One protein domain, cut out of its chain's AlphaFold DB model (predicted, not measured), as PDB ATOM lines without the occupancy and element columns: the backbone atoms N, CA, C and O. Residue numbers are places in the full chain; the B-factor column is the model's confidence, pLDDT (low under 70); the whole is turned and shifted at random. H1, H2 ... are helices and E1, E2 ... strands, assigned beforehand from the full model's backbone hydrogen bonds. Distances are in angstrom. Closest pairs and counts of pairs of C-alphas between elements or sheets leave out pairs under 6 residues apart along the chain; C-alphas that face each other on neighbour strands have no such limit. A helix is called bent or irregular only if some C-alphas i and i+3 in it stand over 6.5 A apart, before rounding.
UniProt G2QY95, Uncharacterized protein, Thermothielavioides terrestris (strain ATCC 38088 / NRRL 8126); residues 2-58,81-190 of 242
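AT A GLANCE: This is residues 2 to 58 and 81 to 190 of the 242 residues of an uncharacterized protein of Thermothielavioides terrestris (strain ATCC 38088 / NRRL 8126) (UniProt G2QY95). A twisted wall of seven strands stands in the middle, with helices over both of its faces: the long H2 runs slantwise over one face with H1 near the E1 end of the sheet, and H4 crosses the other face, with the short H3 over E4. Past the E7 edge the last stretch of the printed part trails away as a small hairpin, E8 and E9, and then the short H5, and this tail adds to the length. The printed part has 167 residues, with five named helices and nine named strands in the order E1 H1 E2 H2 E3 E4 H3 E5 E6 H4 E7 E8 E9 H5; the class is mixed, helices and strands. The large sheet is mixed, in the order E1 E6 E5 E2 E4 E3 E7, and E8 and E9 are antiparallel. The whole is compact, with a radius of gyration of the C-alphas of 16.3 A and spans of 51 by 40 by 31 A.

HOW THE PARTS SIT: Begin at residues 3 to 5, the edge strand E1, parallel to E6, residues 136 to 141; look for N 4 and O 137, within hydrogen-bond range at 2.8 A. Next comes H1, residues 7 to 16, on the sheet, with C-alphas Ser 9 and Arg 141 the closest to E6, at 5.7 A. E2, residues 18 to 26, is parallel to E5, residues 125 to 131, with N 128 and O 22 at 2.8 A. H2, residues 36 to 58, is on the same face as H1 at a height over the sheet of 7.2 A; it runs slantwise, only just, at 59 degrees to E2 on the local plane. H1 and H2 are close but not clearly touching, about perpendicular at 81 degrees, the closest C-alphas being those of Ala 10 and Leu 58, 7.3 A. E3, residues 85 to 94, and E4, residues 97 to 105, form a hairpin, with N 99 and O 92 at 2.8 A; E4 is antiparallel to E2, with N 21 and O 102 at 2.8 A. H3, residues 111 to 119, is on the opposite face, over E4 and along it at 9 degrees on the local plane. E5 and E6 form a hairpin, with N 127 and O 140 at 2.8 A. H4, residues 143 to 159, is on the same face as H3, height 9.0 A, across the strands at 65 degrees to E5 on the local plane; C-alphas Ile 125 and Asp 146 are the closest of E5 and H4, 5.5 A. The edge strand E7, residues 166 to 169, is parallel to E3, with N 91 and O 166 at 2.8 A. E8, residues 175 to 177, and E9, residues 180 to 182, form a hairpin, with N 180 and O 177 at 2.8 A; E7 and E8 are apart. H5, residues 186 to 189, is not on the large sheet. In H1, H2 and H3 every O i to N i+4 pair is within hydrogen-bond range; in H4 10 of 13 are, and H5 is too short for such a pair.

IN THESE COORDINATES: Find C-alpha 3 at (188.603, 194.466, 280.474), where E1 begins. H1 is 14.1 A long, E2 25.6 A, and H2 runs 32.2 A from C-alpha 36 at (190.842, 201.008, 254.251). E3 is 26.5 A long and bends by 52 degrees at residue 89; E4 is 25.3 A, H3 12.2 A, E5 18.0 A, E6 16.4 A and E7 10.6 A. H4, 25.9 A, is only just irregular: C-alphas 144 and 147 are 7.0 A apart. H5 ends at C-alpha 189, (191.873, 205.305, 237.552).

THE WHOLE: The C-alphas of Pro 7 and Tyr 190 are the two farthest apart, 52.3 A. Residues 59 to 80 are not printed, and C-alphas 58 and 81 are 19.0 A apart across this cut, in the link from H2 to E3. Of the links that are printed whole, E2 to H2 and H4 to E7 are short, the others are tight, and none is long. The mean pLDDT of the printed part is 90.1; look for values under 70 at residues 29 to 30, 81 to 82 and 184 to 190.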
ATOM      1  N   GLN A   2     189.167 190.127 278.492       88.06
ATOM      2  CA  GLN A   2     189.005 190.705 279.833       88.06
ATOM      3  C   GLN A   2     189.300 192.208 279.788       88.06
ATOM      4  O   GLN A   2     190.277 192.631 279.167       88.06
ATOM      5  N   LEU A   3     188.480 193.012 280.463       93.12
ATOM      6  CA  LEU A   3     188.603 194.466 280.474       93.12
ATOM      7  C   LEU A   3     188.223 195.029 281.846       93.12
ATOM      8  O   LEU A   3     187.324 194.508 282.498       93.12
ATOM      9  N   ASN A   4     188.918 196.089 282.260       93.75
ATOM     10  CA  ASN A   4     188.600 196.888 283.435       93.75
ATOM     11  C   ASN A   4     188.358 198.359 283.047       93.75
ATOM     12  O   ASN A   4     189.247 199.022 282.519       93.75
ATOM     13  N   VAL A   5     187.198 198.904 283.388       95.88
ATOM     14  CA  VAL A   5     186.856 200.322 283.308       95.88
ATOM     15  C   VAL A   5     187.240 200.980 284.630       95.88
ATOM     16  O   VAL A   5     186.788 200.551 285.692       95.88
ATOM     17  N   SER A   6     188.093 202.004 284.582       95.94
ATOM     18  CA  SER A   6     188.435 202.781 285.782       95.94
ATOM     19  C   SER A   6     187.204 203.460 286.396       95.94
ATOM     20  O   SER A   6     186.244 203.755 285.678       95.94
ATOM     21  N   PRO A   7     187.228 203.772 287.707       96.06
ATOM     22  CA  PRO A   7     186.135 204.488 288.363       96.06
ATOM     23  C   PRO A   7     185.767 205.802 287.664       96.06
ATOM     24  O   PRO A   7     184.587 206.098 287.514       96.06
ATOM     25  N   GLU A   8     186.761 206.547 287.179       96.88
ATOM     26  CA  GLU A   8     186.560 207.810 286.464       96.88
ATOM     27  C   GLU A   8     185.853 207.607 285.117       96.88
ATOM     28  O   GLU A   8     184.846 208.256 284.844       96.88
ATOM     29  N   SER A   9     186.305 206.646 284.301       97.12
ATOM     30  CA  SER A   9     185.628 206.296 283.045       97.12
ATOM     31  C   SER A   9     184.200 205.794 283.275       97.12
ATOM     32  O   SER A   9     183.294 206.134 282.519       97.12
ATOM     33  N   ALA A  10     183.981 205.003 284.329       95.88
ATOM     34  CA  ALA A  10     182.657 204.508 284.685       95.88
ATOM     35  C   ALA A  10     181.733 205.639 285.163       95.88
ATOM     36  O   ALA A  10     180.546 205.632 284.841       95.88
ATOM     37  N   ALA A  11     182.260 206.605 285.921       95.50
ATOM     38  CA  ALA A  11     181.515 207.779 286.363       95.50
ATOM     39  C   ALA A  11     181.120 208.671 285.179       95.50
ATOM     40  O   ALA A  11     179.945 209.010 285.064       95.50
ATOM     41  N   ALA A  12     182.055 208.963 284.267       95.75
ATOM     42  CA  ALA A  12     181.782 209.725 283.047       95.75
ATOM     43  C   ALA A  12     180.690 209.054 282.200       95.75
ATOM     44  O   ALA A  12     179.696 209.679 281.847       95.75
ATOM     45  N   LEU A  13     180.799 207.742 281.973       94.62
ATOM     46  CA  LEU A  13     179.813 207.001 281.186       94.62
ATOM     47  C   LEU A  13     178.424 206.954 281.847       94.62
ATOM     48  O   LEU A  13     177.417 206.955 281.146       94.62
ATOM     49  N   LYS A  14     178.342 206.951 283.184       93.31
ATOM     50  CA  LYS A  14     177.065 207.046 283.917       93.31
ATOM     51  C   LYS A  14     176.468 208.452 283.890       93.31
ATOM     52  O   LYS A  14     175.248 208.576 283.821       93.31
ATOM     53  N   ALA A  15     177.304 209.482 283.987       93.81
ATOM     54  CA  ALA A  15     176.872 210.875 284.016       93.81
ATOM     55  C   ALA A  15     176.427 211.347 282.627       93.81
ATOM     56  O   ALA A  15     175.299 211.803 282.458       93.81
ATOM     57  N   ASP A  16     177.283 211.153 281.628       94.06
ATOM     58  CA  ASP A  16     177.097 211.704 280.286       94.06
ATOM     59  C   ASP A  16     176.354 210.743 279.351       94.06
ATOM     60  O   ASP A  16     175.974 211.118 278.242       94.06
ATOM     61  N   ARG A  17     176.167 209.483 279.774       95.06
ATOM     62  CA  ARG A  17     175.623 208.379 278.955       95.06
ATOM     63  C   ARG A  17     176.436 208.099 277.691       95.06
ATOM     64  O   ARG A  17     175.983 207.391 276.792       95.06
ATOM     65  N   THR A  18     177.657 208.619 277.629       96.88
ATOM     66  CA  THR A  18     178.575 208.443 276.510       96.88
ATOM     67  C   THR A  18     180.016 208.709 276.920       96.88
ATOM     68  O   THR A  18     180.272 209.502 277.821       96.88
ATOM     69  N   ILE A  19     180.960 208.058 276.243       97.50
ATOM     70  CA  ILE A  19     182.394 208.351 276.339       97.50
ATOM     71  C   ILE A  19     183.041 208.256 274.958       97.50
ATOM     72  O   ILE A  19     182.630 207.434 274.134       97.50
ATOM     73  N   ARG A  20     184.092 209.058 274.738       98.00
ATOM     74  CA  ARG A  20     184.980 208.925 273.580       98.00
ATOM     75  C   ARG A  20     186.189 208.088 273.954       98.00
ATOM     76  O   ARG A  20     186.959 208.447 274.846       98.00
ATOM     77  N   CYS A  21     186.376 206.990 273.243       98.19
ATOM     78  CA  CYS A  21     187.465 206.060 273.462       98.19
ATOM     79  C   CYS A  21     188.549 206.213 272.392       98.19
ATOM     80  O   CYS A  21     188.265 206.489 271.222       98.19
ATOM     81  N   LEU A  22     189.800 205.990 272.792       98.19
ATOM     82  CA  LEU A  22     190.922 205.777 271.882       98.19
ATOM     83  C   LEU A  22     191.520 204.401 272.157       98.19
ATOM     84  O   LEU A  22     192.137 204.189 273.198       98.19
ATOM     85  N   LEU A  23     191.334 203.481 271.221       97.06
ATOM     86  CA  LEU A  23     191.908 202.146 271.255       97.06
ATOM     87  C   LEU A  23     193.240 202.133 270.511       97.06
ATOM     88  O   LEU A  23     193.305 202.581 269.369       97.06
ATOM     89  N   ASP A  24     194.273 201.582 271.144       94.31
ATOM     90  CA  ASP A  24     195.576 201.343 270.526       94.31
ATOM     91  C   ASP A  24     195.932 199.852 270.569       94.31
ATOM     92  O   ASP A  24     196.265 199.300 271.622       94.31
ATOM     93  N   VAL A  25     195.906 199.203 269.404       93.06
ATOM     94  CA  VAL A  25     196.179 197.768 269.255       93.06
ATOM     95  C   VAL A  25     197.319 197.501 268.284       93.06
ATOM     96  O   VAL A  25     197.606 198.279 267.373       93.06
ATOM     97  N   LYS A  26     197.976 196.351 268.458       91.88
ATOM     98  CA  LYS A  26     198.914 195.839 267.457       91.88
ATOM     99  C   LYS A  26     198.140 195.473 266.191       91.88
ATOM    100  O   LYS A  26     197.122 194.797 266.258       91.88
ATOM    101  N   TYR A  27     198.670 195.885 265.050       91.00
ATOM    102  CA  TYR A  27     198.120 195.616 263.731       91.00
ATOM    103  C   TYR A  27     199.261 195.180 262.821       91.00
ATOM    104  O   TYR A  27     200.049 196.009 262.369       91.00
ATOM    105  N   GLN A  28     199.435 193.871 262.654       83.94
ATOM    106  CA  GLN A  28     200.609 193.316 261.980       83.94
ATOM    107  C   GLN A  28     200.469 193.435 260.455       83.94
ATOM    108  O   GLN A  28     199.669 192.711 259.872       83.94
ATOM    109  N   PRO A  29     201.273 194.273 259.772       66.94
ATOM    110  CA  PRO A  29     201.111 194.502 258.333       66.94
ATOM    111  C   PRO A  29     201.481 193.284 257.484       66.94
ATOM    112  O   PRO A  29     201.023 193.155 256.360       66.94
ATOM    113  N   ALA A  30     202.319 192.391 258.023       68.06
ATOM    114  CA  ALA A  30     202.748 191.177 257.335       68.06
ATOM    115  C   ALA A  30     201.603 190.173 257.123       68.06
ATOM    116  O   ALA A  30     201.696 189.315 256.252       68.06
ATOM    117  N   THR A  31     200.543 190.263 257.928       72.06
ATOM    118  CA  THR A  31     199.400 189.341 257.895       72.06
ATOM    119  C   THR A  31     198.067 190.051 257.681       72.06
ATOM    120  O   THR A  31     197.106 189.411 257.262       72.06
ATOM    121  N   ALA A  32     197.993 191.361 257.933       80.31
ATOM    122  CA  ALA A  32     196.784 192.156 257.782       80.31
ATOM    123  C   ALA A  32     196.868 193.093 256.568       80.31
ATOM    124  O   ALA A  32     197.804 193.882 256.428       80.31
ATOM    125  N   SER A  33     195.842 193.030 255.719       85.44
ATOM    126  CA  SER A  33     195.648 193.964 254.607       85.44
ATOM    127  C   SER A  33     195.479 195.389 255.122       85.44
ATOM    128  O   SER A  33     194.651 195.629 255.989       85.44
ATOM    129  N   ARG A  34     196.209 196.343 254.543       89.06
ATOM    130  CA  ARG A  34     196.120 197.764 254.911       89.06
ATOM    131  C   ARG A  34     195.082 198.553 254.109       89.06
ATOM    132  O   ARG A  34     194.954 199.756 254.312       89.06
ATOM    133  N   HIS A  35     194.334 197.895 253.222       87.75
ATOM    134  CA  HIS A  35     193.223 198.536 252.521       87.75
ATOM    135  C   HIS A  35     192.201 199.069 253.529       87.75
ATOM    136  O   HIS A  35     191.825 198.360 254.468       87.75
ATOM    137  N   SER A  36     191.738 200.305 253.326       89.62
ATOM    138  CA  SER A  36     190.842 201.008 254.251       89.62
ATOM    139  C   SER A  36     189.605 200.195 254.583       89.62
ATOM    140  O   SER A  36     189.285 200.039 255.757       89.62
ATOM    141  N   SER A  37     188.940 199.624 253.578       89.50
ATOM    142  CA  SER A  37     187.765 198.768 253.772       89.50
ATOM    143  C   SER A  37     188.016 197.609 254.750       89.50
ATOM    144  O   SER A  37     187.219 197.394 255.665       89.50
ATOM    145  N   VAL A  38     189.152 196.915 254.623       90.81
ATOM    146  CA  VAL A  38     189.531 195.784 255.486       90.81
ATOM    147  C   VAL A  38     189.939 196.257 256.880       90.81
ATOM    148  O   VAL A  38     189.491 195.702 257.882       90.81
ATOM    149  N   ALA A  39     190.754 197.309 256.965       93.12
ATOM    150  CA  ALA A  39     191.197 197.879 258.233       93.12
ATOM    151  C   ALA A  39     190.027 198.454 259.052       93.12
ATOM    152  O   ALA A  39     189.962 198.261 260.265       93.12
ATOM    153  N   ILE A  40     189.074 199.117 258.394       94.25
ATOM    154  CA  ILE A  40     187.858 199.646 259.021       94.25
ATOM    155  C   ILE A  40     186.937 198.508 259.463       94.25
ATOM    156  O   ILE A  40     186.378 198.592 260.554       94.25
ATOM    157  N   ALA A  41     186.772 197.450 258.660       94.25
ATOM    158  CA  ALA A  41     185.997 196.277 259.066       94.25
ATOM    159  C   ALA A  41     186.587 195.637 260.333       94.25
ATOM    160  O   ALA A  41     185.884 195.484 261.326       94.25
ATOM    161  N   TYR A  42     187.903 195.414 260.348       94.75
ATOM    162  CA  TYR A  42     188.610 194.917 261.527       94.75
ATOM    163  C   TYR A  42     188.436 195.829 262.755       94.75
ATOM    164  O   TYR A  42     188.177 195.358 263.861       94.75
ATOM    165  N   ALA A  43     188.518 197.152 262.571       96.50
ATOM    166  CA  ALA A  43     188.282 198.115 263.644       96.50
ATOM    167  C   ALA A  43     186.846 198.043 264.198       96.50
ATOM    168  O   ALA A  43     186.655 198.193 265.405       96.50
ATOM    169  N   LYS A  44     185.839 197.811 263.345       96.44
ATOM    170  CA  LYS A  44     184.439 197.650 263.773       96.44
ATOM    171  C   LYS A  44     184.268 196.419 264.656       96.44
ATOM    172  O   LYS A  44     183.660 196.541 265.719       96.44
ATOM    173  N   ASP A  45     184.839 195.289 264.249       95.50
ATOM    174  CA  ASP A  45     184.769 194.037 265.009       95.50
ATOM    175  C   ASP A  45     185.415 194.204 266.391       95.50
ATOM    176  O   ASP A  45     184.789 193.918 267.414       95.50
ATOM    177  N   LEU A  46     186.611 194.805 266.442       94.75
ATOM    178  CA  LEU A  46     187.273 195.133 267.707       94.75
ATOM    179  C   LEU A  46     186.403 196.028 268.594       94.75
ATOM    180  O   LEU A  46     186.186 195.724 269.767       94.75
ATOM    181  N   VAL A  47     185.888 197.138 268.061       96.69
ATOM    182  CA  VAL A  47     185.060 198.078 268.832       96.69
ATOM    183  C   VAL A  47     183.793 197.406 269.376       96.69
ATOM    184  O   VAL A  47     183.390 197.701 270.506       96.69
ATOM    185  N   ALA A  48     183.181 196.488 268.625       95.00
ATOM    186  CA  ALA A  48     182.025 195.718 269.080       95.00
ATOM    187  C   ALA A  48     182.373 194.797 270.266       95.00
ATOM    188  O   ALA A  48     181.650 194.777 271.270       95.00
ATOM    189  N   GLU A  49     183.513 194.103 270.207       94.31
ATOM    190  CA  GLU A  49     184.015 193.300 271.327       94.31
ATOM    191  C   GLU A  49     184.295 194.168 272.563       94.31
ATOM    192  O   GLU A  49     183.873 193.834 273.677       94.31
ATOM    193  N   PHE A  50     184.965 195.315 272.381       94.25
ATOM    194  CA  PHE A  50     185.303 196.242 273.471       94.25
ATOM    195  C   PHE A  50     184.069 196.810 274.142       94.25
ATOM    196  O   PHE A  50     183.996 196.878 275.368       94.25
ATOM    197  N   THR A  51     183.074 197.161 273.341       93.75
ATOM    198  CA  THR A  51     181.802 197.678 273.834       93.75
ATOM    199  C   THR A  51     181.068 196.637 274.656       93.75
ATOM    200  O   THR A  51     180.636 196.931 275.768       93.75
ATOM    201  N   THR A  52     180.994 195.401 274.160       93.69
ATOM    202  CA  THR A  52     180.404 194.283 274.904       93.69
ATOM    203  C   THR A  52     181.087 194.100 276.260       93.69
ATOM    204  O   THR A  52     180.411 193.990 277.284       93.69
ATOM    205  N   ALA A  53     182.423 194.137 276.296       93.31
ATOM    206  CA  ALA A  53     183.191 193.981 277.530       93.31
ATOM    207  C   ALA A  53     183.002 195.150 278.521       93.31
ATOM    208  O   ALA A  53     182.832 194.914 279.717       93.31
ATOM    209  N   ILE A  54     182.981 196.399 278.037       93.19
ATOM    210  CA  ILE A  54     182.703 197.595 278.853       93.19
ATOM    211  C   ILE A  54     181.311 197.497 279.486       93.19
ATOM    212  O   ILE A  54     181.159 197.677 280.695       93.19
ATOM    213  N   LEU A  55     180.293 197.174 278.685       91.69
ATOM    214  CA  LEU A  55     178.907 197.082 279.148       91.69
ATOM    215  C   LEU A  55     178.711 195.944 280.157       91.69
ATOM    216  O   LEU A  55     178.034 196.142 281.165       91.69
ATOM    217  N   ALA A  56     179.345 194.788 279.938       90.25
ATOM    218  CA  ALA A  56     179.300 193.666 280.875       90.25
ATOM    219  C   ALA A  56     179.852 194.048 282.259       90.25
ATOM    220  O   ALA A  56     179.287 193.662 283.281       90.25
ATOM    221  N   GLN A  57     180.914 194.856 282.309       87.88
ATOM    222  CA  GLN A  57     181.479 195.315 283.575       87.88
ATOM    223  C   GLN A  57     180.593 196.349 284.284       87.88
ATOM    224  O   GLN A  57     180.503 196.351 285.512       87.88
ATOM    225  N   LEU A  58     179.913 197.215 283.530       83.38
ATOM    226  CA  LEU A  58     178.991 198.212 284.086       83.38
ATOM    227  C   LEU A  58     177.679 197.587 284.583       83.38
ATOM    228  O   LEU A  58     177.074 198.117 285.512       83.38
ATOM    229  N   PRO A  81     166.824 205.642 270.325       53.31
ATOM    230  CA  PRO A  81     167.686 204.484 270.117       53.31
ATOM    231  C   PRO A  81     167.676 203.619 271.380       53.31
ATOM    232  O   PRO A  81     168.367 203.904 272.344       53.31
ATOM    233  N   THR A  82     166.890 202.545 271.375       61.41
ATOM    234  CA  THR A  82     166.707 201.647 272.529       61.41
ATOM    235  C   THR A  82     167.907 200.737 272.808       61.41
ATOM    236  O   THR A  82     167.900 199.987 273.783       61.41
ATOM    237  N   ALA A  83     168.949 200.794 271.974       81.94
ATOM    238  CA  ALA A  83     170.150 199.979 272.086       81.94
ATOM    239  C   ALA A  83     171.395 200.835 272.355       81.94
ATOM    240  O   ALA A  83     171.505 201.976 271.904       81.94
ATOM    241  N   ASN A  84     172.368 200.245 273.054       89.00
ATOM    242  CA  ASN A  84     173.717 200.798 273.109       89.00
ATOM    243  C   ASN A  84     174.303 200.793 271.693       89.00
ATOM    244  O   ASN A  84     174.201 199.792 270.982       89.00
ATOM    245  N   THR A  85     174.925 201.891 271.288       93.56
ATOM    246  CA  THR A  85     175.470 202.041 269.934       93.56
ATOM    247  C   THR A  85     176.891 202.553 269.994       93.56
ATOM    248  O   THR A  85     177.217 203.381 270.848       93.56
ATOM    249  N   THR A  86     177.699 202.150 269.027       95.38
ATOM    250  CA  THR A  86     179.015 202.730 268.794       95.38
ATOM    251  C   THR A  86     179.066 203.491 267.491       95.38
ATOM    252  O   THR A  86     178.375 203.169 266.525       95.38
ATOM    253  N   GLN A  87     179.936 204.487 267.466       95.69
ATOM    254  CA  GLN A  87     180.241 205.244 266.271       95.69
ATOM    255  C   GLN A  87     181.750 205.315 266.100       95.69
ATOM    256  O   GLN A  87     182.451 205.905 266.918       95.69
ATOM    257  N   LEU A  88     182.260 204.700 265.034       96.44
ATOM    258  CA  LEU A  88     183.660 204.859 264.662       96.44
ATOM    259  C   LEU A  88     183.846 206.243 264.057       96.44
ATOM    260  O   LEU A  88     183.126 206.638 263.143       96.44
ATOM    261  N   ASN A  89     184.856 206.946 264.542       95.75
ATOM    262  CA  ASN A  89     185.117 208.309 264.132       95.75
ATOM    263  C   ASN A  89     186.401 208.436 263.312       95.75
ATOM    264  O   ASN A  89     186.415 209.138 262.304       95.75
ATOM    265  N   ALA A  90     187.462 207.735 263.712       95.69
ATOM    266  CA  ALA A  90     188.713 207.701 262.967       95.69
ATOM    267  C   ALA A  90     189.424 206.356 263.143       95.69
ATOM    268  O   ALA A  90     189.445 205.795 264.240       95.69
ATOM    269  N   VAL A  91     190.035 205.870 262.066       95.88
ATOM    270  CA  VAL A  91     190.919 204.704 262.038       95.88
ATOM    271  C   VAL A  91     192.250 205.145 261.442       95.88
ATOM    272  O   VAL A  91     192.309 205.647 260.322       95.88
ATOM    273  N   GLN A  92     193.329 204.964 262.193       95.31
ATOM    274  CA  GLN A  92     194.670 205.336 261.763       95.31
ATOM    275  C   GLN A  92     195.613 204.145 261.879       95.31
ATOM    276  O   GLN A  92     195.832 203.616 262.969       95.31
ATOM    277  N   LEU A  93     196.220 203.762 260.760       94.56
ATOM    278  CA  LEU A  93     197.297 202.783 260.735       94.56
ATOM    279  C   LEU A  93     198.642 203.486 260.928       94.56
ATOM    280  O   LEU A  93     198.939 204.478 260.263       94.56
ATOM    281  N   ARG A  94     199.450 202.964 261.857       91.19
ATOM    282  CA  ARG A  94     200.809 203.433 262.151       91.19
ATOM    283  C   ARG A  94     201.769 202.266 262.201       91.19
ATOM    284  O   ARG A  94     201.767 201.540 263.194       91.19
ATOM    285  N   ARG A  95     202.606 202.075 261.182       88.56
ATOM    286  CA  ARG A  95     203.523 200.925 261.069       88.56
ATOM    287  C   ARG A  95     202.811 199.623 261.466       88.56
ATOM    288  O   ARG A  95     201.969 199.152 260.713       88.56
ATOM    289  N   SER A  96     203.090 199.088 262.656       90.69
ATOM    290  CA  SER A  96     202.520 197.851 263.201       90.69
ATOM    291  C   SER A  96     201.395 198.047 264.232       90.69
ATOM    292  O   SER A  96     201.192 197.183 265.092       90.69
ATOM    293  N   ARG A  97     200.725 199.200 264.237       93.38
ATOM    294  CA  ARG A  97     199.669 199.559 265.190       93.38
ATOM    295  C   ARG A  97     198.462 200.152 264.477       93.38
ATOM    296  O   ARG A  97     198.598 200.777 263.427       93.38
ATOM    297  N   MET A  98     197.294 199.970 265.074       95.31
ATOM    298  CA  MET A  98     196.047 200.598 264.661       95.31
ATOM    299  C   MET A  98     195.502 201.399 265.837       95.31
ATOM    300  O   MET A  98     195.315 200.868 266.932       95.31
ATOM    301  N   LEU A  99     195.243 202.677 265.580       96.50
ATOM    302  CA  LEU A  99     194.531 203.565 266.479       96.50
ATOM    303  C   LEU A  99     193.086 203.679 266.004       96.50
ATOM    304  O   LEU A  99     192.844 204.035 264.850       96.50
ATOM    305  N   VAL A 100     192.132 203.400 266.887       97.69
ATOM    306  CA  VAL A 100     190.699 203.524 266.601       97.69
ATOM    307  C   VAL A 100     190.092 204.497 267.594       97.69
ATOM    308  O   VAL A 100     190.081 204.241 268.797       97.69
ATOM    309  N   CYS A 101     189.575 205.618 267.098       97.62
ATOM    310  CA  CYS A 101     188.785 206.533 267.904       97.62
ATOM    311  C   CYS A 101     187.302 206.292 267.637       97.62
ATOM    312  O   CYS A 101     186.861 206.295 266.484       97.62
ATOM    313  N   PHE A 102     186.538 206.076 268.702       97.69
ATOM    314  CA  PHE A 102     185.115 205.774 268.617       97.69
ATOM    315  C   PHE A 102     184.364 206.353 269.810       97.69
ATOM    316  O   PHE A 102     184.927 206.496 270.895       97.69
ATOM    317  N   ASP A 103     183.088 206.653 269.608       97.75
ATOM    318  CA  ASP A 103     182.169 207.015 270.679       97.75
ATOM    319  C   ASP A 103     181.314 205.806 271.055       97.75
ATOM    320  O   ASP A 103     180.823 205.075 270.188       97.75
ATOM    321  N   LEU A 104     181.147 205.592 272.357       96.81
ATOM    322  CA  LEU A 104     180.179 204.660 272.925       96.81
ATOM    323  C   LEU A 104     179.005 205.469 273.467       96.81
ATOM    324  O   LEU A 104     179.206 206.354 274.295       96.81
ATOM    325  N   PHE A 105     177.789 205.143 273.044       96.19
ATOM    326  CA  PHE A 105     176.554 205.731 273.554       96.19
ATOM    327  C   PHE A 105     175.711 204.659 274.238       96.19
ATOM    328  O   PHE A 105     175.441 203.607 273.648       96.19
ATOM    329  N   LEU A 106     175.272 204.935 275.464       94.69
ATOM    330  CA  LEU A 106     174.309 204.084 276.155       94.69
ATOM    331  C   LEU A 106     172.908 204.233 275.540       94.69
ATOM    332  O   LEU A 106     172.607 205.226 274.870       94.69
ATOM    333  N   ALA A 107     172.051 203.238 275.764       91.62
ATOM    334  CA  ALA A 107     170.675 203.209 275.261       91.62
ATOM    335  C   ALA A 107     169.852 204.437 275.688       91.62
ATOM    336  O   ALA A 107     169.019 204.929 274.940       91.62
ATOM    337  N   ASP A 108     170.116 204.987 276.869       90.50
ATOM    338  CA  ASP A 108     169.450 206.183 277.386       90.50
ATOM    339  C   ASP A 108     170.163 207.498 277.018       90.50
ATOM    340  O   ASP A 108     169.776 208.572 277.481       90.50
ATOM    341  N   CYS A 109     171.188 207.454 276.159       93.19
ATOM    342  CA  CYS A 109     171.812 208.659 275.629       93.19
ATOM    343  C   CYS A 109     170.871 209.354 274.637       93.19
ATOM    344  O   CYS A 109     170.643 208.860 273.528       93.19
ATOM    345  N   GLY A 110     170.365 210.528 275.023       90.69
ATOM    346  CA  GLY A 110     169.435 211.316 274.218       90.69
ATOM    347  C   GLY A 110     170.011 211.786 272.869       90.69
ATOM    348  O   GLY A 110     171.232 211.914 272.719       90.69
ATOM    349  N   PRO A 111     169.143 212.077 271.880       90.94
ATOM    350  CA  PRO A 111     169.552 212.478 270.532       90.94
ATOM    351  C   PRO A 111     170.339 213.797 270.507       90.94
ATOM    352  O   PRO A 111     171.306 213.912 269.757       90.94
ATOM    353  N   GLU A 112     169.999 214.758 271.368       93.50
ATOM    354  CA  GLU A 112     170.731 216.028 271.468       93.50
ATOM    355  C   GLU A 112     172.165 215.826 271.966       93.50
ATOM    356  O   GLU A 112     173.102 216.354 271.371       93.50
ATOM    357  N   THR A 113     172.367 214.996 272.994       93.19
ATOM    358  CA  THR A 113     173.712 214.650 273.480       93.19
ATOM    359  C   THR A 113     174.522 213.962 272.387       93.19
ATOM    360  O   THR A 113     175.673 214.323 272.161       93.19
ATOM    361  N   ARG A 114     173.916 213.015 271.657       94.62
ATOM    362  CA  ARG A 114     174.567 212.347 270.519       94.62
ATOM    363  C   ARG A 114     175.016 213.365 269.481       94.62
ATOM    364  O   ARG A 114     176.185 213.373 269.129       94.62
ATOM    365  N   LYS A 115     174.130 214.275 269.069       93.56
ATOM    366  CA  LYS A 115     174.433 215.337 268.101       93.56
ATOM    367  C   LYS A 115     175.538 216.285 268.583       93.56
ATOM    368  O   LYS A 115     176.391 216.673 267.792       93.56
ATOM    369  N   GLN A 116     175.553 216.644 269.866       94.50
ATOM    370  CA  GLN A 116     176.609 217.483 270.451       94.50
ATOM    371  C   GLN A 116     177.969 216.779 270.465       94.50
ATOM    372  O   GLN A 116     178.983 217.384 270.123       94.50
ATOM    373  N   VAL A 117     177.997 215.500 270.848       93.81
ATOM    374  CA  VAL A 117     179.217 214.680 270.804       93.81
ATOM    375  C   VAL A 117     179.706 214.526 269.370       93.81
ATOM    376  O   VAL A 117     180.904 214.647 269.115       93.81
ATOM    377  N   ASP A 118     178.774 214.315 268.446       91.06
ATOM    378  CA  ASP A 118     179.036 214.137 267.027       91.06
ATOM    379  C   ASP A 118     179.676 215.367 266.378       91.06
ATOM    380  O   ASP A 118     180.621 215.249 265.600       91.06
ATOM    381  N   ALA A 119     179.189 216.554 266.745       90.50
ATOM    382  CA  ALA A 119     179.690 217.830 266.251       90.50
ATOM    383  C   ALA A 119     181.010 218.272 266.909       90.50
ATOM    384  O   ALA A 119     181.657 219.192 266.409       90.50
ATOM    385  N   SER A 120     181.413 217.656 268.026       92.00
ATOM    386  CA  SER A 120     182.611 218.059 268.766       92.00
ATOM    387  C   SER A 120     183.819 217.182 268.447       92.00
ATOM    388  O   SER A 120     183.795 215.959 268.602       92.00
ATOM    389  N   THR A 121     184.937 217.819 268.103       89.56
ATOM    390  CA  THR A 121     186.267 217.189 268.044       89.56
ATOM    391  C   THR A 121     186.979 217.212 269.401       89.56
ATOM    392  O   THR A 121     187.887 216.414 269.637       89.56
ATOM    393  N   GLU A 122     186.530 218.072 270.316       93.69
ATOM    394  CA  GLU A 122     187.080 218.274 271.654       93.69
ATOM    395  C   GLU A 122     186.229 217.519 272.678       93.69
ATOM    396  O   GLU A 122     185.191 217.988 273.156       93.69
ATOM    397  N   ARG A 123     186.649 216.292 272.990       95.19
ATOM    398  CA  ARG A 123     185.989 215.436 273.979       95.19
ATOM    399  C   ARG A 123     187.028 214.801 274.903       95.19
ATOM    400  O   ARG A 123     188.111 214.463 274.420       95.19
ATOM    401  N   PRO A 124     186.692 214.588 276.187       97.75
ATOM    402  CA  PRO A 124     187.511 213.793 277.092       97.75
ATOM    403  C   PRO A 124     187.815 212.415 276.496       97.75
ATOM    404  O   PRO A 124     186.900 211.672 276.139       97.75
ATOM    405  N   ILE A 125     189.098 212.077 276.384       98.31
ATOM    406  CA  ILE A 125     189.548 210.800 275.829       98.31
ATOM    407  C   ILE A 125     189.735 209.761 276.930       98.31
ATOM    408  O   ILE A 125     190.447 209.984 277.915       98.31
ATOM    409  N   HIS A 126     189.128 208.597 276.724       98.31
ATOM    410  CA  HIS A 126     189.327 207.396 277.523       98.31
ATOM    411  C   HIS A 126     190.197 206.417 276.729       98.31
ATOM    412  O   HIS A 126     189.777 205.845 275.724       98.31
ATOM    413  N   ALA A 127     191.449 206.263 277.145       97.69
ATOM    414  CA  ALA A 127     192.397 205.375 276.493       97.69
ATOM    415  C   ALA A 127     192.060 203.917 276.813       97.69
ATOM    416  O   ALA A 127     191.882 203.562 277.981       97.69
ATOM    417  N   VAL A 128     192.025 203.084 275.776       96.56
ATOM    418  CA  VAL A 128     191.887 201.635 275.872       96.56
ATOM    419  C   VAL A 128     193.221 200.999 275.514       96.56
ATOM    420  O   VAL A 128     193.672 201.084 274.371       96.56
ATOM    421  N   PHE A 129     193.867 200.373 276.494       92.56
ATOM    422  CA  PHE A 129     195.191 199.774 276.326       92.56
ATOM    423  C   PHE A 129     195.293 198.434 277.050       92.56
ATOM    424  O   PHE A 129     194.667 198.222 278.088       92.56
ATOM    425  N   LEU A 130     196.086 197.516 276.496       91.25
ATOM    426  CA  LEU A 130     196.395 196.237 277.130       91.25
ATOM    427  C   LEU A 130     197.392 196.461 278.270       91.25
ATOM    428  O   LEU A 130     198.424 197.097 278.055       91.25
ATOM    429  N   LYS A 131     197.124 195.901 279.451       89.12
ATOM    430  CA  LYS A 131     198.134 195.688 280.490       89.12
ATOM    431  C   LYS A 131     198.780 194.320 280.287       89.12
ATOM    432  O   LYS A 131     198.121 193.317 280.565       89.12
ATOM    433  N   PRO A 132     200.038 194.255 279.813       83.38
ATOM    434  CA  PRO A 132     200.673 192.983 279.480       83.38
ATOM    435  C   PRO A 132     200.827 192.045 280.677       83.38
ATOM    436  O   PRO A 132     200.822 190.836 280.496       83.38
ATOM    437  N   GLN A 133     200.957 192.596 281.887       86.56
ATOM    438  CA  GLN A 133     201.157 191.815 283.108       86.56
ATOM    439  C   GLN A 133     199.939 190.948 283.461       86.56
ATOM    440  O   GLN A 133     200.110 189.847 283.972       86.56
ATOM    441  N   ASP A 134     198.731 191.425 283.144       85.56
ATOM    442  CA  ASP A 134     197.466 190.805 283.561       85.56
ATOM    443  C   ASP A 134     196.660 190.236 282.379       85.56
ATOM    444  O   ASP A 134     195.528 189.790 282.566       85.56
ATOM    445  N   ASP A 135     197.200 190.339 281.156       87.56
ATOM    446  CA  ASP A 135     196.502 190.079 279.886       87.56
ATOM    447  C   ASP A 135     195.087 190.697 279.840       87.56
ATOM    448  O   ASP A 135     194.094 190.101 279.414       87.56
ATOM    449  N   ARG A 136     194.976 191.924 280.363       91.94
ATOM    450  CA  ARG A 136     193.698 192.607 280.562       91.94
ATOM    451  C   ARG A 136     193.732 194.016 280.009       91.94
ATOM    452  O   ARG A 136     194.665 194.777 280.261       91.94
ATOM    453  N   TYR A 137     192.678 194.403 279.305       94.19
ATOM    454  CA  TYR A 137     192.529 195.777 278.844       94.19
ATOM    455  C   TYR A 137     192.093 196.708 279.974       94.19
ATOM    456  O   TYR A 137     191.325 196.323 280.856       94.19
ATOM    457  N   GLN A 138     192.555 197.952 279.939       94.75
ATOM    458  CA  GLN A 138     192.082 199.014 280.817       94.75
ATOM    459  C   GLN A 138     191.494 200.169 280.023       94.75
ATOM    460  O   GLN A 138     192.054 200.557 279.003       94.75
ATOM    461  N   VAL A 139     190.386 200.714 280.526       97.12
ATOM    462  CA  VAL A 139     189.741 201.924 280.011       97.12
ATOM    463  C   VAL A 139     189.906 203.036 281.035       97.12
ATOM    464  O   VAL A 139     189.148 203.136 282.011       97.12
ATOM    465  N   ASN A 140     190.891 203.895 280.803       97.00
ATOM    466  CA  ASN A 140     191.238 204.970 281.727       97.00
ATOM    467  C   ASN A 140     191.102 206.319 281.048       97.00
ATOM    468  O   ASN A 140     191.531 206.510 279.909       97.00
ATOM    469  N   ARG A 141     190.524 207.271 281.773       97.69
ATOM    470  CA  ARG A 141     190.538 208.663 281.366       97.69
ATOM    471  C   ARG A 141     191.990 209.135 281.228       97.69
ATOM    472  O   ARG A 141     192.819 208.858 282.089       97.69
ATOM    473  N   ASN A 142     192.308 209.803 280.122       97.75
ATOM    474  CA  ASN A 142     193.658 210.283 279.842       97.75
ATOM    475  C   ASN A 142     193.642 211.722 279.287       97.75
ATOM    476  O   ASN A 142     193.541 211.908 278.070       97.75
ATOM    477  N   PRO A 143     193.760 212.746 280.155       97.31
ATOM    478  CA  PRO A 143     193.712 214.155 279.751       97.31
ATOM    479  C   PRO A 143     194.819 214.570 278.777       97.31
ATOM    480  O   PRO A 143     194.601 215.431 277.927       97.31
ATOM    481  N   ALA A 144     195.989 213.925 278.838       96.50
ATOM    482  CA  ALA A 144     197.101 214.224 277.935       96.50
ATOM    483  C   ALA A 144     196.765 213.916 276.462       96.50
ATOM    484  O   ALA A 144     197.389 214.458 275.547       96.50
ATOM    485  N   LEU A 145     195.762 213.065 276.212       97.00
ATOM    486  CA  LEU A 145     195.329 212.714 274.863       97.00
ATOM    487  C   LEU A 145     194.287 213.668 274.277       97.00
ATOM    488  O   LEU A 145     194.152 213.682 273.057       97.00
ATOM    489  N   ASP A 146     193.597 214.489 275.072       97.50
ATOM    490  CA  ASP A 146     192.474 215.303 274.582       97.50
ATOM    491  C   ASP A 146     192.899 216.246 273.463       97.50
ATOM    492  O   ASP A 146     192.416 216.164 272.333       97.50
ATOM    493  N   ARG A 147     193.883 217.103 273.756       96.81
ATOM    494  CA  ARG A 147     194.387 218.090 272.798       96.81
ATOM    495  C   ARG A 147     195.038 217.420 271.590       96.81
ATOM    496  O   ARG A 147     194.979 217.949 270.481       96.81
ATOM    497  N   ARG A 148     195.672 216.263 271.798       95.38
ATOM    498  CA  ARG A 148     196.342 215.507 270.736       95.38
ATOM    499  C   ARG A 148     195.331 214.904 269.764       95.38
ATOM    500  O   ARG A 148     195.492 215.062 268.558       95.38
ATOM    501  N   VAL A 149     194.294 214.252 270.284       95.62
ATOM    502  CA  VAL A 149     193.229 213.646 269.481       95.62
ATOM    503  C   VAL A 149     192.413 214.727 268.776       95.62
ATOM    504  O   VAL A 149     192.204 214.614 267.573       95.62
ATOM    505  N   ALA A 150     192.042 215.814 269.461       95.38
ATOM    506  CA  ALA A 150     191.317 216.931 268.848       95.38
ATOM    507  C   ALA A 150     192.090 217.561 267.673       95.38
ATOM    508  O   ALA A 150     191.520 217.812 266.610       95.38
ATOM    509  N   ARG A 151     193.410 217.752 267.822       94.81
ATOM    510  CA  ARG A 151     194.273 218.241 266.734       94.81
ATOM    511  C   ARG A 151     194.303 217.275 265.552       94.81
ATOM    512  O   ARG A 151     194.249 217.720 264.409       94.81
ATOM    513  N   GLU A 152     194.388 215.974 265.815       93.19
ATOM    514  CA  GLU A 152     194.386 214.972 264.750       93.19
ATOM    515  C   GLU A 152     193.031 214.912 264.030       93.19
ATOM    516  O   GLU A 152     193.014 214.828 262.807       93.19
ATOM    517  N   TYR A 153     191.905 215.061 264.739       90.31
ATOM    518  CA  TYR A 153     190.588 215.233 264.114       90.31
ATOM    519  C   TYR A 153     190.540 216.441 263.194       90.31
ATOM    520  O   TYR A 153     190.122 216.315 262.047       90.31
ATOM    521  N   ALA A 154     190.980 217.601 263.690       90.31
ATOM    522  CA  ALA A 154     191.007 218.819 262.896       90.31
ATOM    523  C   ALA A 154     191.851 218.621 261.631       90.31
ATOM    524  O   ALA A 154     191.433 219.018 260.550       90.31
ATOM    525  N   ARG A 155     192.998 217.933 261.741       91.38
ATOM    526  CA  ARG A 155     193.836 217.572 260.590       91.38
ATOM    527  C   ARG A 155     193.093 216.661 259.613       91.38
ATOM    528  O   ARG A 155     193.044 216.980 258.430       91.38
ATOM    529  N   LEU A 156     192.519 215.555 260.086       90.31
ATOM    530  CA  LEU A 156     191.814 214.590 259.237       90.31
ATOM    531  C   LEU A 156     190.632 215.235 258.509       90.31
ATOM    532  O   LEU A 156     190.495 215.026 257.312       90.31
ATOM    533  N   TRP A 157     189.879 216.107 259.182       86.06
ATOM    534  CA  TRP A 157     188.761 216.851 258.594       86.06
ATOM    535  C   TRP A 157     189.170 217.749 257.414       86.06
ATOM    536  O   TRP A 157     188.373 218.010 256.515       86.06
ATOM    537  N   THR A 158     190.416 218.241 257.381       86.00
ATOM    538  CA  THR A 158     190.892 219.047 256.239       86.00
ATOM    539  C   THR A 158     191.165 218.229 254.979       86.00
ATOM    540  O   THR A 158     191.192 218.807 253.893       86.00
ATOM    541  N   VAL A 159     191.360 216.913 255.117       84.94
ATOM    542  CA  VAL A 159     191.783 216.016 254.031       84.94
ATOM    543  C   VAL A 159     190.651 215.071 253.623       84.94
ATOM    544  O   VAL A 159     190.338 214.967 252.442       84.94
ATOM    545  N   ASP A 160     190.022 214.424 254.603       87.00
ATOM    546  CA  ASP A 160     188.911 213.492 254.428       87.00
ATOM    547  C   ASP A 160     187.592 214.223 254.720       87.00
ATOM    548  O   ASP A 160     187.239 214.484 255.871       87.00
ATOM    549  N   ARG A 161     186.886 214.593 253.651       85.50
ATOM    550  CA  ARG A 161     185.538 215.185 253.680       85.50
ATOM    551  C   ARG A 161     184.444 214.132 253.479       85.50
ATOM    552  O   ARG A 161     183.271 214.489 253.364       85.50
ATOM    553  N   GLY A 162     184.818 212.853 253.410       84.56
ATOM    554  CA  GLY A 162     183.897 211.735 253.279       84.56
ATOM    555  C   GLY A 162     183.153 211.409 254.582       84.56
ATOM    556  O   GLY A 162     183.360 212.038 255.624       84.56
ATOM    557  N   PRO A 163     182.256 210.405 254.552       87.56
ATOM    558  CA  PRO A 163     181.603 209.919 255.759       87.56
ATOM    559  C   PRO A 163     182.617 209.273 256.713       87.56
ATOM    560  O   PRO A 163     183.559 208.600 256.293       87.56
ATOM    561  N   ARG A 164     182.380 209.421 258.022       91.25
ATOM    562  CA  ARG A 164     183.171 208.733 259.050       91.25
ATOM    563  C   ARG A 164     183.048 207.198 258.937       91.25
ATOM    564  O   ARG A 164     182.000 206.697 258.528       91.25
ATOM    565  N   PRO A 165     184.074 206.441 259.370       94.31
ATOM    566  CA  PRO A 165     185.295 206.938 259.996       94.31
ATOM    567  C   PRO A 165     186.274 207.541 258.989       94.31
ATOM    568  O   PRO A 165     186.459 207.014 257.890       94.31
ATOM    569  N   PHE A 166     186.957 208.601 259.419       93.50
ATOM    570  CA  PHE A 166     188.141 209.077 258.711       93.50
ATOM    571  C   PHE A 166     189.201 207.986 258.722       93.50
ATOM    572  O   PHE A 166     189.372 207.295 259.731       93.50
ATOM    573  N   PHE A 167     189.921 207.837 257.619       92.81
ATOM    574  CA  PHE A 167     190.965 206.828 257.507       92.81
ATOM    575  C   PHE A 167     192.297 207.460 257.149       92.81
ATOM    576  O   PHE A 167     192.359 208.353 256.314       92.81
ATOM    577  N   THR A 168     193.382 206.984 257.748       92.69
ATOM    578  CA  THR A 168     194.728 207.339 257.302       92.69
ATOM    579  C   THR A 168     195.702 206.200 257.573       92.69
ATOM    580  O   THR A 168     195.544 205.436 258.526       92.69
ATOM    581  N   ASP A 169     196.726 206.105 256.740       92.31
ATOM    582  CA  ASP A 169     197.769 205.093 256.802       92.31
ATOM    583  C   ASP A 169     199.115 205.793 256.559       92.31
ATOM    584  O   ASP A 169     199.266 206.564 255.614       92.31
ATOM    585  N   ASP A 170     200.083 205.581 257.451       89.94
ATOM    586  CA  ASP A 170     201.410 206.195 257.370       89.94
ATOM    587  C   ASP A 170     202.358 205.552 256.342       89.94
ATOM    588  O   ASP A 170     203.301 206.202 255.889       89.94
ATOM    589  N   LEU A 171     202.124 204.290 255.979       87.94
ATOM    590  CA  LEU A 171     202.909 203.531 255.004       87.94
ATOM    591  C   LEU A 171     202.301 203.615 253.602       87.94
ATOM    592  O   LEU A 171     203.037 203.801 252.637       87.94
ATOM    593  N   ASN A 172     200.973 203.531 253.509       86.56
ATOM    594  CA  ASN A 172     200.210 203.592 252.261       86.56
ATOM    595  C   ASN A 172     199.077 204.625 252.372       86.56
ATOM    596  O   ASN A 172     197.915 204.238 252.498       86.56
ATOM    597  N   PRO A 173     199.389 205.937 252.372       87.31
ATOM    598  CA  PRO A 173     198.380 206.971 252.556       87.31
ATOM    599  C   PRO A 173     197.227 206.852 251.547       87.31
ATOM    600  O   PRO A 173     197.494 206.630 250.365       87.31
ATOM    601  N   PRO A 174     195.966 207.020 251.989       86.25
ATOM    602  CA  PRO A 174     194.815 206.982 251.096       86.25
ATOM    603  C   PRO A 174     194.822 208.151 250.109       86.25
ATOM    604  O   PRO A 174     195.350 209.231 250.392       86.25
ATOM    605  N   PHE A 175     194.179 207.927 248.967       84.00
ATOM    606  CA  PHE A 175     193.951 208.941 247.946       84.00
ATOM    607  C   PHE A 175     192.578 209.553 248.130       84.00
ATOM    608  O   PHE A 175     191.631 208.871 248.524       84.00
ATOM    609  N   TYR A 176     192.492 210.841 247.833       84.38
ATOM    610  CA  TYR A 176     191.259 211.598 247.922       84.38
ATOM    611  C   TYR A 176     191.019 212.315 246.604       84.38
ATOM    612  O   TYR A 176     191.936 212.948 246.082       84.38
ATOM    613  N   ASP A 177     189.788 212.244 246.118       82.69
ATOM    614  CA  ASP A 177     189.289 213.043 245.004       82.69
ATOM    615  C   ASP A 177     188.105 213.869 245.496       82.69
ATOM    616  O   ASP A 177     187.199 213.351 246.149       82.69
ATOM    617  N   ASP A 178     188.197 215.188 245.331       83.38
ATOM    618  CA  ASP A 178     187.277 216.173 245.918       83.38
ATOM    619  C   ASP A 178     186.967 215.965 247.421       83.38
ATOM    620  O   ASP A 178     185.900 216.306 247.935       83.38
ATOM    621  N   GLY A 179     187.946 215.437 248.164       81.69
ATOM    622  CA  GLY A 179     187.837 215.150 249.597       81.69
ATOM    623  C   GLY A 179     187.155 213.820 249.931       81.69
ATOM    624  O   GLY A 179     187.009 213.506 251.109       81.69
ATOM    625  N   PHE A 180     186.774 213.015 248.943       84.06
ATOM    626  CA  PHE A 180     186.265 211.661 249.139       84.06
ATOM    627  C   PHE A 180     187.379 210.644 248.943       84.06
ATOM    628  O   PHE A 180     188.148 210.722 247.988       84.06
ATOM    629  N   ARG A 181     187.473 209.678 249.858       87.38
ATOM    630  CA  ARG A 181     188.481 208.622 249.780       87.38
ATOM    631  C   ARG A 181     188.216 207.710 248.579       87.38
ATOM    632  O   ARG A 181     187.125 207.155 248.466       87.38
ATOM    633  N   ILE A 182     189.226 207.526 247.732       84.12
ATOM    634  CA  ILE A 182     189.222 206.542 246.645       84.12
ATOM    635  C   ILE A 182     189.734 205.211 247.202       84.12
ATOM    636  O   ILE A 182     190.844 205.133 247.726       84.12
ATOM    637  N   GLU A 183     188.912 204.169 247.092       70.94
ATOM    638  CA  GLU A 183     189.224 202.805 247.552       70.94
ATOM    639  C   GLU A 183     189.728 201.896 246.410       70.94
ATOM    640  O   GLU A 183     190.227 200.802 246.675       70.94
ATOM    641  N   ASP A 184     189.594 202.341 245.155       65.88
ATOM    642  CA  ASP A 184     189.835 201.541 243.951       65.88
ATOM    643  C   ASP A 184     191.304 201.486 243.516       65.88
ATOM    644  O   ASP A 184     192.167 202.241 243.973       65.88
ATOM    645  N   ASN A 185     191.574 200.559 242.593       61.81
ATOM    646  CA  ASN A 185     192.884 200.323 242.012       61.81
ATOM    647  C   ASN A 185     193.345 201.572 241.245       61.81
ATOM    648  O   ASN A 185     192.937 201.822 240.112       61.81
ATOM    649  N   LEU A 186     194.189 202.384 241.882       61.72
ATOM    650  CA  LEU A 186     194.683 203.650 241.332       61.72
ATOM    651  C   LEU A 186     195.385 203.481 239.984       61.72
ATOM    652  O   LEU A 186     195.395 204.420 239.196       61.72
ATOM    653  N   ASP A 187     195.911 202.291 239.698       55.88
ATOM    654  CA  ASP A 187     196.481 201.947 238.395       55.88
ATOM    655  C   ASP A 187     195.435 201.956 237.260       55.88
ATOM    656  O   ASP A 187     195.784 202.223 236.111       55.88
ATOM    657  N   GLU A 188     194.158 201.702 237.563       58.88
ATOM    658  CA  GLU A 188     193.050 201.760 236.599       58.88
ATOM    659  C   GLU A 188     192.491 203.180 236.448       58.88
ATOM    660  O   GLU A 188     192.188 203.608 235.335       58.88
ATOM    661  N   LEU A 189     192.387 203.928 237.553       57.97
ATOM    662  CA  LEU A 189     191.873 205.305 237.552       57.97
ATOM    663  C   LEU A 189     192.909 206.324 237.054       57.97
ATOM    664  O   LEU A 189     192.554 207.325 236.431       57.97
ATOM    665  N   TYR A 190     194.193 206.056 237.291       61.22
ATOM    666  CA  TYR A 190     195.322 206.900 236.911       61.22
ATOM    667  C   TYR A 190     196.457 206.043 236.327       61.22
ATOM    668  O   TYR A 190     197.505 205.872 236.962       61.22
TER     669      TYR A 190